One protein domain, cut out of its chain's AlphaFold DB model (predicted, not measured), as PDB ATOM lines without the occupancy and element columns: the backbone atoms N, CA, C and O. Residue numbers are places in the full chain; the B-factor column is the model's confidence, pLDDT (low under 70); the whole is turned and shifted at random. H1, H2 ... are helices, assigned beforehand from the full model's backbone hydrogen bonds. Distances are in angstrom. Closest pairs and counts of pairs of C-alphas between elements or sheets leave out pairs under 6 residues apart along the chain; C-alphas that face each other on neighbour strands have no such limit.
ATOM      1  N   TYR A 395     173.449 184.948 198.232       89.44
ATOM      2  CA  TYR A 395     172.900 185.707 197.108       89.44
ATOM      3  C   TYR A 395     172.734 184.831 195.857       89.44
ATOM      4  O   TYR A 395     171.681 184.856 195.226       89.44
ATOM      5  N   LEU A 396     173.732 184.011 195.511       90.00
ATOM      6  CA  LEU A 396     173.627 183.100 194.368       90.00
ATOM      7  C   LEU A 396     172.527 182.042 194.558       90.00
ATOM      8  O   LEU A 396     171.847 181.703 193.593       90.00
ATOM      9  N   GLU A 397     172.303 181.547 195.778       89.88
ATOM     10  CA  GLU A 397     171.186 180.648 196.106       89.88
ATOM     11  C   GLU A 397     169.824 181.341 195.928       89.88
ATOM     12  O   GLU A 397     168.912 180.769 195.332       89.88
ATOM     13  N   GLU A 398     169.683 182.594 196.368       88.12
ATOM     14  CA  GLU A 398     168.467 183.395 196.161       88.12
ATOM     15  C   GLU A 398     168.203 183.648 194.673       88.12
ATOM     16  O   GLU A 398     167.081 183.462 194.195       88.12
ATOM     17  N   VAL A 399     169.246 184.006 193.915       86.81
ATOM     18  CA  VAL A 399     169.162 184.157 192.459       86.81
ATOM     19  C   VAL A 399     168.792 182.828 191.806       86.81
ATOM     20  O   VAL A 399     167.954 182.826 190.910       86.81
ATOM     21  N   LYS A 400     169.327 181.690 192.269       87.19
ATOM     22  CA  LYS A 400     168.955 180.354 191.770       87.19
ATOM     23  C   LYS A 400     167.453 180.109 191.880       87.19
ATOM     24  O   LYS A 400     166.834 179.632 190.931       87.19
ATOM     25  N   VAL A 401     166.877 180.441 193.036       85.00
ATOM     26  CA  VAL A 401     165.444 180.275 193.316       85.00
ATOM     27  C   VAL A 401     164.602 181.247 192.486       85.00
ATOM     28  O   VAL A 401     163.563 180.856 191.957       85.00
ATOM     29  N   ALA A 402     165.043 182.499 192.350       80.56
ATOM     30  CA  ALA A 402     164.286 183.551 191.675       80.56
ATOM     31  C   ALA A 402     164.364 183.496 190.139       80.56
ATOM     32  O   ALA A 402     163.386 183.809 189.464       80.56
ATOM     33  N   ALA A 403     165.519 183.128 189.581       67.56
ATOM     34  CA  ALA A 403     165.808 183.285 188.158       67.56
ATOM     35  C   ALA A 403     165.250 182.163 187.277       67.56
ATOM     36  O   ALA A 403     165.177 182.336 186.061       67.56
ATOM     37  N   GLY A 404     164.896 180.999 187.840       63.03
ATOM     38  CA  GLY A 404     164.370 179.862 187.070       63.03
ATOM     39  C   GLY A 404     165.240 179.436 185.871       63.03
ATOM     40  O   GLY A 404     164.730 178.803 184.952       63.03
ATOM     41  N   GLY A 405     166.528 179.817 185.856       57.50
ATOM     42  CA  GLY A 405     167.483 179.575 184.767       57.50
ATOM     43  C   GLY A 405     167.682 180.714 183.746       57.50
ATOM     44  O   GLY A 405     168.426 180.519 182.789       57.50
ATOM     45  N   GLY A 406     167.051 181.885 183.904       64.31
ATOM     46  CA  GLY A 406     167.163 183.015 182.965       64.31
ATOM     47  C   GLY A 406     168.116 184.140 183.402       64.31
ATOM     48  O   GLY A 406     168.175 184.498 184.574       64.31
ATOM     49  N   ILE A 407     168.808 184.763 182.438       69.94
ATOM     50  CA  ILE A 407     169.719 185.908 182.663       69.94
ATOM     51  C   ILE A 407     168.953 187.187 183.063       69.94
ATOM     52  O   ILE A 407     169.444 187.980 183.858       69.94
ATOM     53  N   GLY A 408     167.723 187.377 182.566       66.75
ATOM     54  CA  GLY A 408     166.987 188.651 182.658       66.75
ATOM     55  C   GLY A 408     166.586 189.124 184.063       66.75
ATOM     56  O   GLY A 408     166.172 190.269 184.217       66.75
ATOM     57  N   THR A 409     166.695 188.278 185.090       76.69
ATOM     58  CA  THR A 409     166.444 188.646 186.498       76.69
ATOM     59  C   THR A 409     167.720 188.962 187.275       76.69
ATOM     60  O   THR A 409     167.642 189.448 188.404       76.69
ATOM     61  N   ILE A 410     168.891 188.659 186.710       86.44
ATOM     62  CA  ILE A 410     170.182 188.858 187.364       86.44
ATOM     63  C   ILE A 410     170.597 190.314 187.189       86.44
ATOM     64  O   ILE A 410     170.602 190.836 186.079       86.44
ATOM     65  N   LYS A 411     170.969 190.972 188.289       89.69
ATOM     66  CA  LYS A 411     171.566 192.311 188.245       89.69
ATOM     67  C   LYS A 411     173.042 192.181 187.836       89.69
ATOM     68  O   LYS A 411     173.811 191.654 188.639       89.69
ATOM     69  N   PRO A 412     173.460 192.660 186.649       88.75
ATOM     70  CA  PRO A 412     174.803 192.404 186.114       88.75
ATOM     71  C   PRO A 412     175.953 192.885 187.008       88.75
ATOM     72  O   PRO A 412     176.988 192.235 187.081       88.75
ATOM     73  N   ASN A 413     175.749 193.985 187.736       87.75
ATOM     74  CA  ASN A 413     176.739 194.625 188.608       87.75
ATOM     75  C   ASN A 413     176.592 194.269 190.100       87.75
ATOM     76  O   ASN A 413     177.143 194.958 190.959       87.75
ATOM     77  N   ALA A 414     175.810 193.237 190.441       90.06
ATOM     78  CA  ALA A 414     175.600 192.849 191.836       90.06
ATOM     79  C   ALA A 414     176.793 192.110 192.459       90.06
ATOM     80  O   ALA A 414     176.971 192.196 193.673       90.06
ATOM     81  N   LEU A 415     177.587 191.410 191.645       91.31
ATOM     82  CA  LEU A 415     178.808 190.720 192.053       91.31
ATOM     83  C   LEU A 415     179.987 191.183 191.203       91.31
ATOM     84  O   LEU A 415     179.835 191.455 190.012       91.31
ATOM     85  N   LEU A 416     181.165 191.216 191.813       89.56
ATOM     86  CA  LEU A 416     182.424 191.500 191.138       89.56
ATOM     87  C   LEU A 416     182.980 190.243 190.439       89.56
ATOM     88  O   LEU A 416     182.689 189.119 190.864       89.56
ATOM     89  N   PRO A 417     183.848 190.385 189.418       91.44
ATOM     90  CA  PRO A 417     184.409 189.240 188.689       91.44
ATOM     91  C   PRO A 417     185.087 188.200 189.594       91.44
ATOM     92  O   PRO A 417     184.920 186.994 189.410       91.44
ATOM     93  N   ASN A 418     185.800 188.664 190.624       85.69
ATOM     94  CA  ASN A 418     186.486 187.818 191.602       85.69
ATOM     95  C   ASN A 418     185.508 187.042 192.497       85.69
ATOM     96  O   ASN A 418     185.790 185.915 192.907       85.69
ATOM     97  N   GLU A 419     184.349 187.631 192.791       88.25
ATOM     98  CA  GLU A 419     183.290 187.003 193.574       88.25
ATOM     99  C   GLU A 419     182.569 185.926 192.764       88.25
ATOM    100  O   GLU A 419     182.288 184.861 193.309       88.25
ATOM    101  N   ILE A 420     182.330 186.164 191.468       91.44
ATOM    102  CA  ILE A 420     181.678 185.208 190.561       91.44
ATOM    103  C   ILE A 420     182.584 184.000 190.305       91.44
ATOM    104  O   ILE A 420     182.173 182.859 190.534       91.44
ATOM    105  N   ILE A 421     183.837 184.233 189.892       88.88
ATOM    106  CA  ILE A 421     184.791 183.150 189.602       88.88
ATOM    107  C   ILE A 421     185.002 182.251 190.813       88.88
ATOM    108  O   ILE A 421     185.164 181.039 190.667       88.88
ATOM    109  N   ARG A 422     184.929 182.806 192.029       86.31
ATOM    110  CA  ARG A 422     185.086 182.021 193.253       86.31
ATOM    111  C   ARG A 422     184.089 180.861 193.362       86.31
ATOM    112  O   ARG A 422     184.416 179.869 194.009       86.31
ATOM    113  N   TYR A 423     182.929 180.971 192.717       90.06
ATOM    114  CA  TYR A 423     181.848 179.990 192.767       90.06
ATOM    115  C   TYR A 423     181.631 179.220 191.463       90.06
ATOM    116  O   TYR A 423     180.785 178.335 191.438       90.06
ATOM    117  N   VAL A 424     182.404 179.465 190.402       89.50
ATOM    118  CA  VAL A 424     182.179 178.812 189.094       89.50
ATOM    119  C   VAL A 424     182.354 177.283 189.130       89.50
ATOM    120  O   VAL A 424     181.768 176.552 188.335       89.50
ATOM    121  N   GLN A 425     183.148 176.776 190.076       87.06
ATOM    122  CA  GLN A 425     183.343 175.340 190.303       87.06
ATOM    123  C   GLN A 425     182.472 174.776 191.441       87.06
ATOM    124  O   GLN A 425     182.534 173.575 191.704       87.06
ATOM    125  N   ASP A 426     181.666 175.608 192.112       89.12
ATOM    126  CA  ASP A 426     180.779 175.172 193.196       89.12
ATOM    127  C   ASP A 426     179.647 174.291 192.639       89.12
ATOM    128  O   ASP A 426     179.040 174.599 191.610       89.12
ATOM    129  N   LYS A 427     179.371 173.171 193.317       87.88
ATOM    130  CA  LYS A 427     178.391 172.169 192.868       87.88
ATOM    131  C   LYS A 427     176.946 172.675 192.940       87.88
ATOM    132  O   LYS A 427     176.115 172.224 192.159       87.88
ATOM    133  N   ASP A 428     176.652 173.594 193.856       87.75
ATOM    134  CA  ASP A 428     175.296 174.068 194.127       87.75
ATOM    135  C   ASP A 428     174.976 175.326 193.321       87.75
ATOM    136  O   ASP A 428     173.877 175.451 192.774       87.75
ATOM    137  N   VAL A 429     175.924 176.267 193.260       90.69
ATOM    138  CA  VAL A 429     175.705 177.610 192.695       90.69
ATOM    139  C   VAL A 429     176.519 177.906 191.432       90.69
ATOM    140  O   VAL A 429     176.363 178.986 190.865       90.69
ATOM    141  N   GLY A 430     177.335 176.966 190.942       91.38
ATOM    142  CA  GLY A 430     178.209 177.182 189.780       91.38
ATOM    143  C   GLY A 430     177.476 177.572 188.494       91.38
ATOM    144  O   GLY A 430     177.907 178.488 187.800       91.38
ATOM    145  N   GLU A 431     176.320 176.965 188.212       91.62
ATOM    146  CA  GLU A 431     175.489 177.338 187.053       91.62
ATOM    147  C   GLU A 431     174.961 178.776 187.153       91.62
ATOM    148  O   GLU A 431     174.876 179.491 186.157       91.62
ATOM    149  N   VAL A 432     174.633 179.233 188.364       92.44
ATOM    150  CA  VAL A 432     174.151 180.603 188.590       92.44
ATOM    151  C   VAL A 432     175.296 181.602 188.493       92.44
ATOM    152  O   VAL A 432     175.106 182.686 187.947       92.44
ATOM    153  N   ALA A 433     176.491 181.233 188.962       93.06
ATOM    154  CA  ALA A 433     177.697 182.032 188.769       93.06
ATOM    155  C   ALA A 433     178.009 182.218 187.270       93.06
ATOM    156  O   ALA A 433     178.262 183.341 186.837       93.06
ATOM    157  N   GLU A 434     177.897 181.160 186.459       94.56
ATOM    158  CA  GLU A 434     178.034 181.227 184.995       94.56
ATOM    159  C   GLU A 434     177.008 182.182 184.359       94.56
ATOM    160  O   GLU A 434     177.361 183.028 183.536       94.56
ATOM    161  N   LEU A 435     175.730 182.088 184.744       93.56
ATOM    162  CA  LEU A 435     174.690 182.995 184.244       93.56
ATOM    163  C   LEU A 435     174.949 184.450 184.656       93.56
ATOM    164  O   LEU A 435     174.741 185.361 183.856       93.56
ATOM    165  N   HIS A 436     175.431 184.672 185.880       93.94
ATOM    166  CA  HIS A 436     175.771 186.004 186.367       93.94
ATOM    167  C   HIS A 436     176.969 186.603 185.630       93.94
ATOM    168  O   HIS A 436     176.967 187.797 185.329       93.94
ATOM    169  N   TRP A 437     177.972 185.788 185.297       95.69
ATOM    170  CA  TRP A 437     179.084 186.214 184.451       95.69
ATOM    171  C   TRP A 437     178.602 186.671 183.078       95.69
ATOM    172  O   TRP A 437     178.949 187.762 182.634       95.69
ATOM    173  N   LYS A 438     177.742 185.874 182.430       94.69
ATOM    174  CA  LYS A 438     177.161 186.229 181.128       94.69
ATOM    175  C   LYS A 438     176.379 187.537 181.199       94.69
ATOM    176  O   LYS A 438     176.594 188.397 180.353       94.69
ATOM    177  N   ALA A 439     175.558 187.718 182.238       94.38
ATOM    178  CA  ALA A 439     174.835 188.967 182.478       94.38
ATOM    179  C   ALA A 439     175.788 190.176 182.551       94.38
ATOM    180  O   ALA A 439     175.548 191.191 181.905       94.38
ATOM    181  N   MET A 440     176.885 190.048 183.306       94.56
ATOM    182  CA  MET A 440     177.910 191.087 183.468       94.56
ATOM    183  C   MET A 440     178.628 191.411 182.150       94.56
ATOM    184  O   MET A 440     178.783 192.580 181.801       94.56
ATOM    185  N   VAL A 441     179.043 190.393 181.393       94.00
ATOM    186  CA  VAL A 441     179.724 190.569 180.100       94.00
ATOM    187  C   VAL A 441     178.800 191.211 179.062       94.00
ATOM    188  O   VAL A 441     179.239 192.078 178.305       94.00
ATOM    189  N   GLU A 442     177.528 190.806 179.011       92.88
ATOM    190  CA  GLU A 442     176.529 191.398 178.116       92.88
ATOM    191  C   GLU A 442     176.250 192.864 178.462       92.88
ATOM    192  O   GLU A 442     176.199 193.695 177.556       92.88
ATOM    193  N   ASP A 443     176.131 193.195 179.748       91.94
ATOM    194  CA  ASP A 443     175.937 194.568 180.227       91.94
ATOM    195  C   ASP A 443     177.119 195.477 179.860       91.94
ATOM    196  O   ASP A 443     176.918 196.545 179.282       91.94
ATOM    197  N   ILE A 444     178.360 195.025 180.077       91.31
ATOM    198  CA  ILE A 444     179.562 195.779 179.682       91.31
ATOM    199  C   ILE A 444     179.592 196.001 178.165       91.31
ATOM    200  O   ILE A 444     179.822 197.121 177.711       91.31
ATOM    201  N   LYS A 445     179.300 194.972 177.360       90.62
ATOM    202  CA  LYS A 445     179.241 195.106 175.893       90.62
ATOM    203  C   LYS A 445     178.142 196.067 175.441       90.62
ATOM    204  O   LYS A 445     178.337 196.818 174.489       90.62
ATOM    205  N   GLN A 446     176.992 196.078 176.113       89.25
ATOM    206  CA  GLN A 446     175.930 197.045 175.827       89.25
ATOM    207  C   GLN A 446     176.347 198.476 176.183       89.25
ATOM    208  O   GLN A 446     176.061 199.387 175.407       89.25
ATOM    209  N   GLN A 447     177.049 198.673 177.301       86.00
ATOM    210  CA  GLN A 447     177.606 199.975 177.690       86.00
ATOM    211  C   GLN A 447     178.612 200.477 176.644       86.00
ATOM    212  O   GLN A 447     178.482 201.607 176.178       86.00
ATOM    213  N   GLN A 448     179.516 199.611 176.168       86.31
ATOM    214  CA  GLN A 448     180.460 199.938 175.089       86.31
ATOM    215  C   GLN A 448     179.749 200.423 173.811       86.31
ATOM    216  O   GLN A 448     180.200 201.367 173.170       86.31
ATOM    217  N   ILE A 449     178.618 199.808 173.438       84.25
ATOM    218  CA  ILE A 449     177.833 200.221 172.260       84.25
ATOM    219  C   ILE A 449     177.181 201.596 172.478       84.25
ATOM    220  O   ILE A 449     177.088 202.390 171.542       84.25
ATOM    221  N   GLN A 450     176.705 201.879 173.693       80.81
ATOM    222  CA  GLN A 450     176.032 203.140 174.026       80.81
ATOM    223  C   GLN A 450     176.998 204.331 174.092       80.81
ATOM    224  O   GLN A 450     176.608 205.443 173.737       80.81
ATOM    225  N   GLU A 451     178.242 204.104 174.517       70.38
ATOM    226  CA  GLU A 451     179.282 205.136 174.654       70.38
ATOM    227  C   GLU A 451     179.908 205.559 173.303       70.38
ATOM    228  O   GLU A 451     180.505 206.632 173.203       70.38
ATOM    229  N   GLY A 452     179.691 204.786 172.231       63.94
ATOM    230  CA  GLY A 452     180.216 205.055 170.886       63.94
ATOM    231  C   GLY A 452     181.681 204.635 170.699       63.94
ATOM    232  O   GLY A 452     182.238 203.894 171.501       63.94
ATOM    233  N   ASP A 453     182.331 205.110 169.627       55.78
ATOM    234  CA  ASP A 453     183.715 204.732 169.247       55.78
ATOM    235  C   ASP A 453     184.809 205.202 170.238       55.78
ATOM    236  O   ASP A 453     185.991 204.915 170.051       55.78
ATOM    237  N   GLY A 454     184.445 205.921 171.305       48.69
ATOM    238  CA  GLY A 454     185.381 206.457 172.289       48.69
ATOM    239  C   GLY A 454     185.456 205.611 173.556       48.69
ATOM    240  O   GLY A 454     184.621 205.768 174.435       48.69
ATOM    241  N   LEU A 455     186.503 204.787 173.676       54.72
ATOM    242  CA  LEU A 455     186.968 204.191 174.942       54.72
ATOM    243  C   LEU A 455     185.915 203.391 175.738       54.72
ATOM    244  O   LEU A 455     185.903 203.437 176.967       54.72
ATOM    245  N   GLY A 456     185.067 202.623 175.046       64.88
ATOM    246  CA  GLY A 456     184.111 201.733 175.701       64.88
ATOM    247  C   GLY A 456     184.763 200.935 176.838       64.88
ATOM    248  O   GLY A 456     185.852 200.376 176.685       64.88
TER     249      GLY A 456
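This is residues 395 to 456 of the 675 residues of a protein of Prunus avium (UniProt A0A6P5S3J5). One long helix, H3, makes the long axis of the domain, and two short helices, H1 and H2, pack on its first part without touching each other. The long link of residues 404 to 416 crosses from H1 to H2 past H3, while residues 449 to 455, of which 449 to 451 belong to H3, stick out at the far end. The printed part has 62 residues with three named helices, in the order H1, H2, H3, and no named strand; the class is all helix. It is only just compact, close to loose, with a radius of gyration of the C-alphas of 12.7 A, and its elongated outline spans 40 by 21 by 13 A.

H3, residues 430 to 451, measures 31.8 A from first to last C-alpha, from C-alpha 430 at (178.209, 177.182, 189.780) to C-alpha 451 at (179.282, 205.136, 174.654). H1, residues 395 to 403, measures 11.7 A and begins with C-alpha 395 at (172.900, 185.707, 197.108). H2, residues 417 to 421, measures 6.2 A.

H3 touches H1 with residues 432 to 433 alone; their closest C-alphas, those of Lys 400 and Val 432, are 6.1 A apart. The lines of H1 and H3 are about perpendicular, at 81 degrees. H3 touches H2 with residues 433 to 437 alone; their closest C-alphas, those of Ile 420 and Ala 433, are 5.4 A apart. H1 and H2 are apart. In H1, H2 and H3 every O i to N i+4 pair is within hydrogen-bond range.

The two C-alphas farthest apart, those of Lys 427 and Gly 454, lie 40.6 A from each other. The printed part has no cut. The link from H1 to H2, 13 residues, is long; the link from H2 to H3, 8 residues, is short. The mean pLDDT of the printed part is 84.1, with residues 403 to 408 and 452 to 456 under 70.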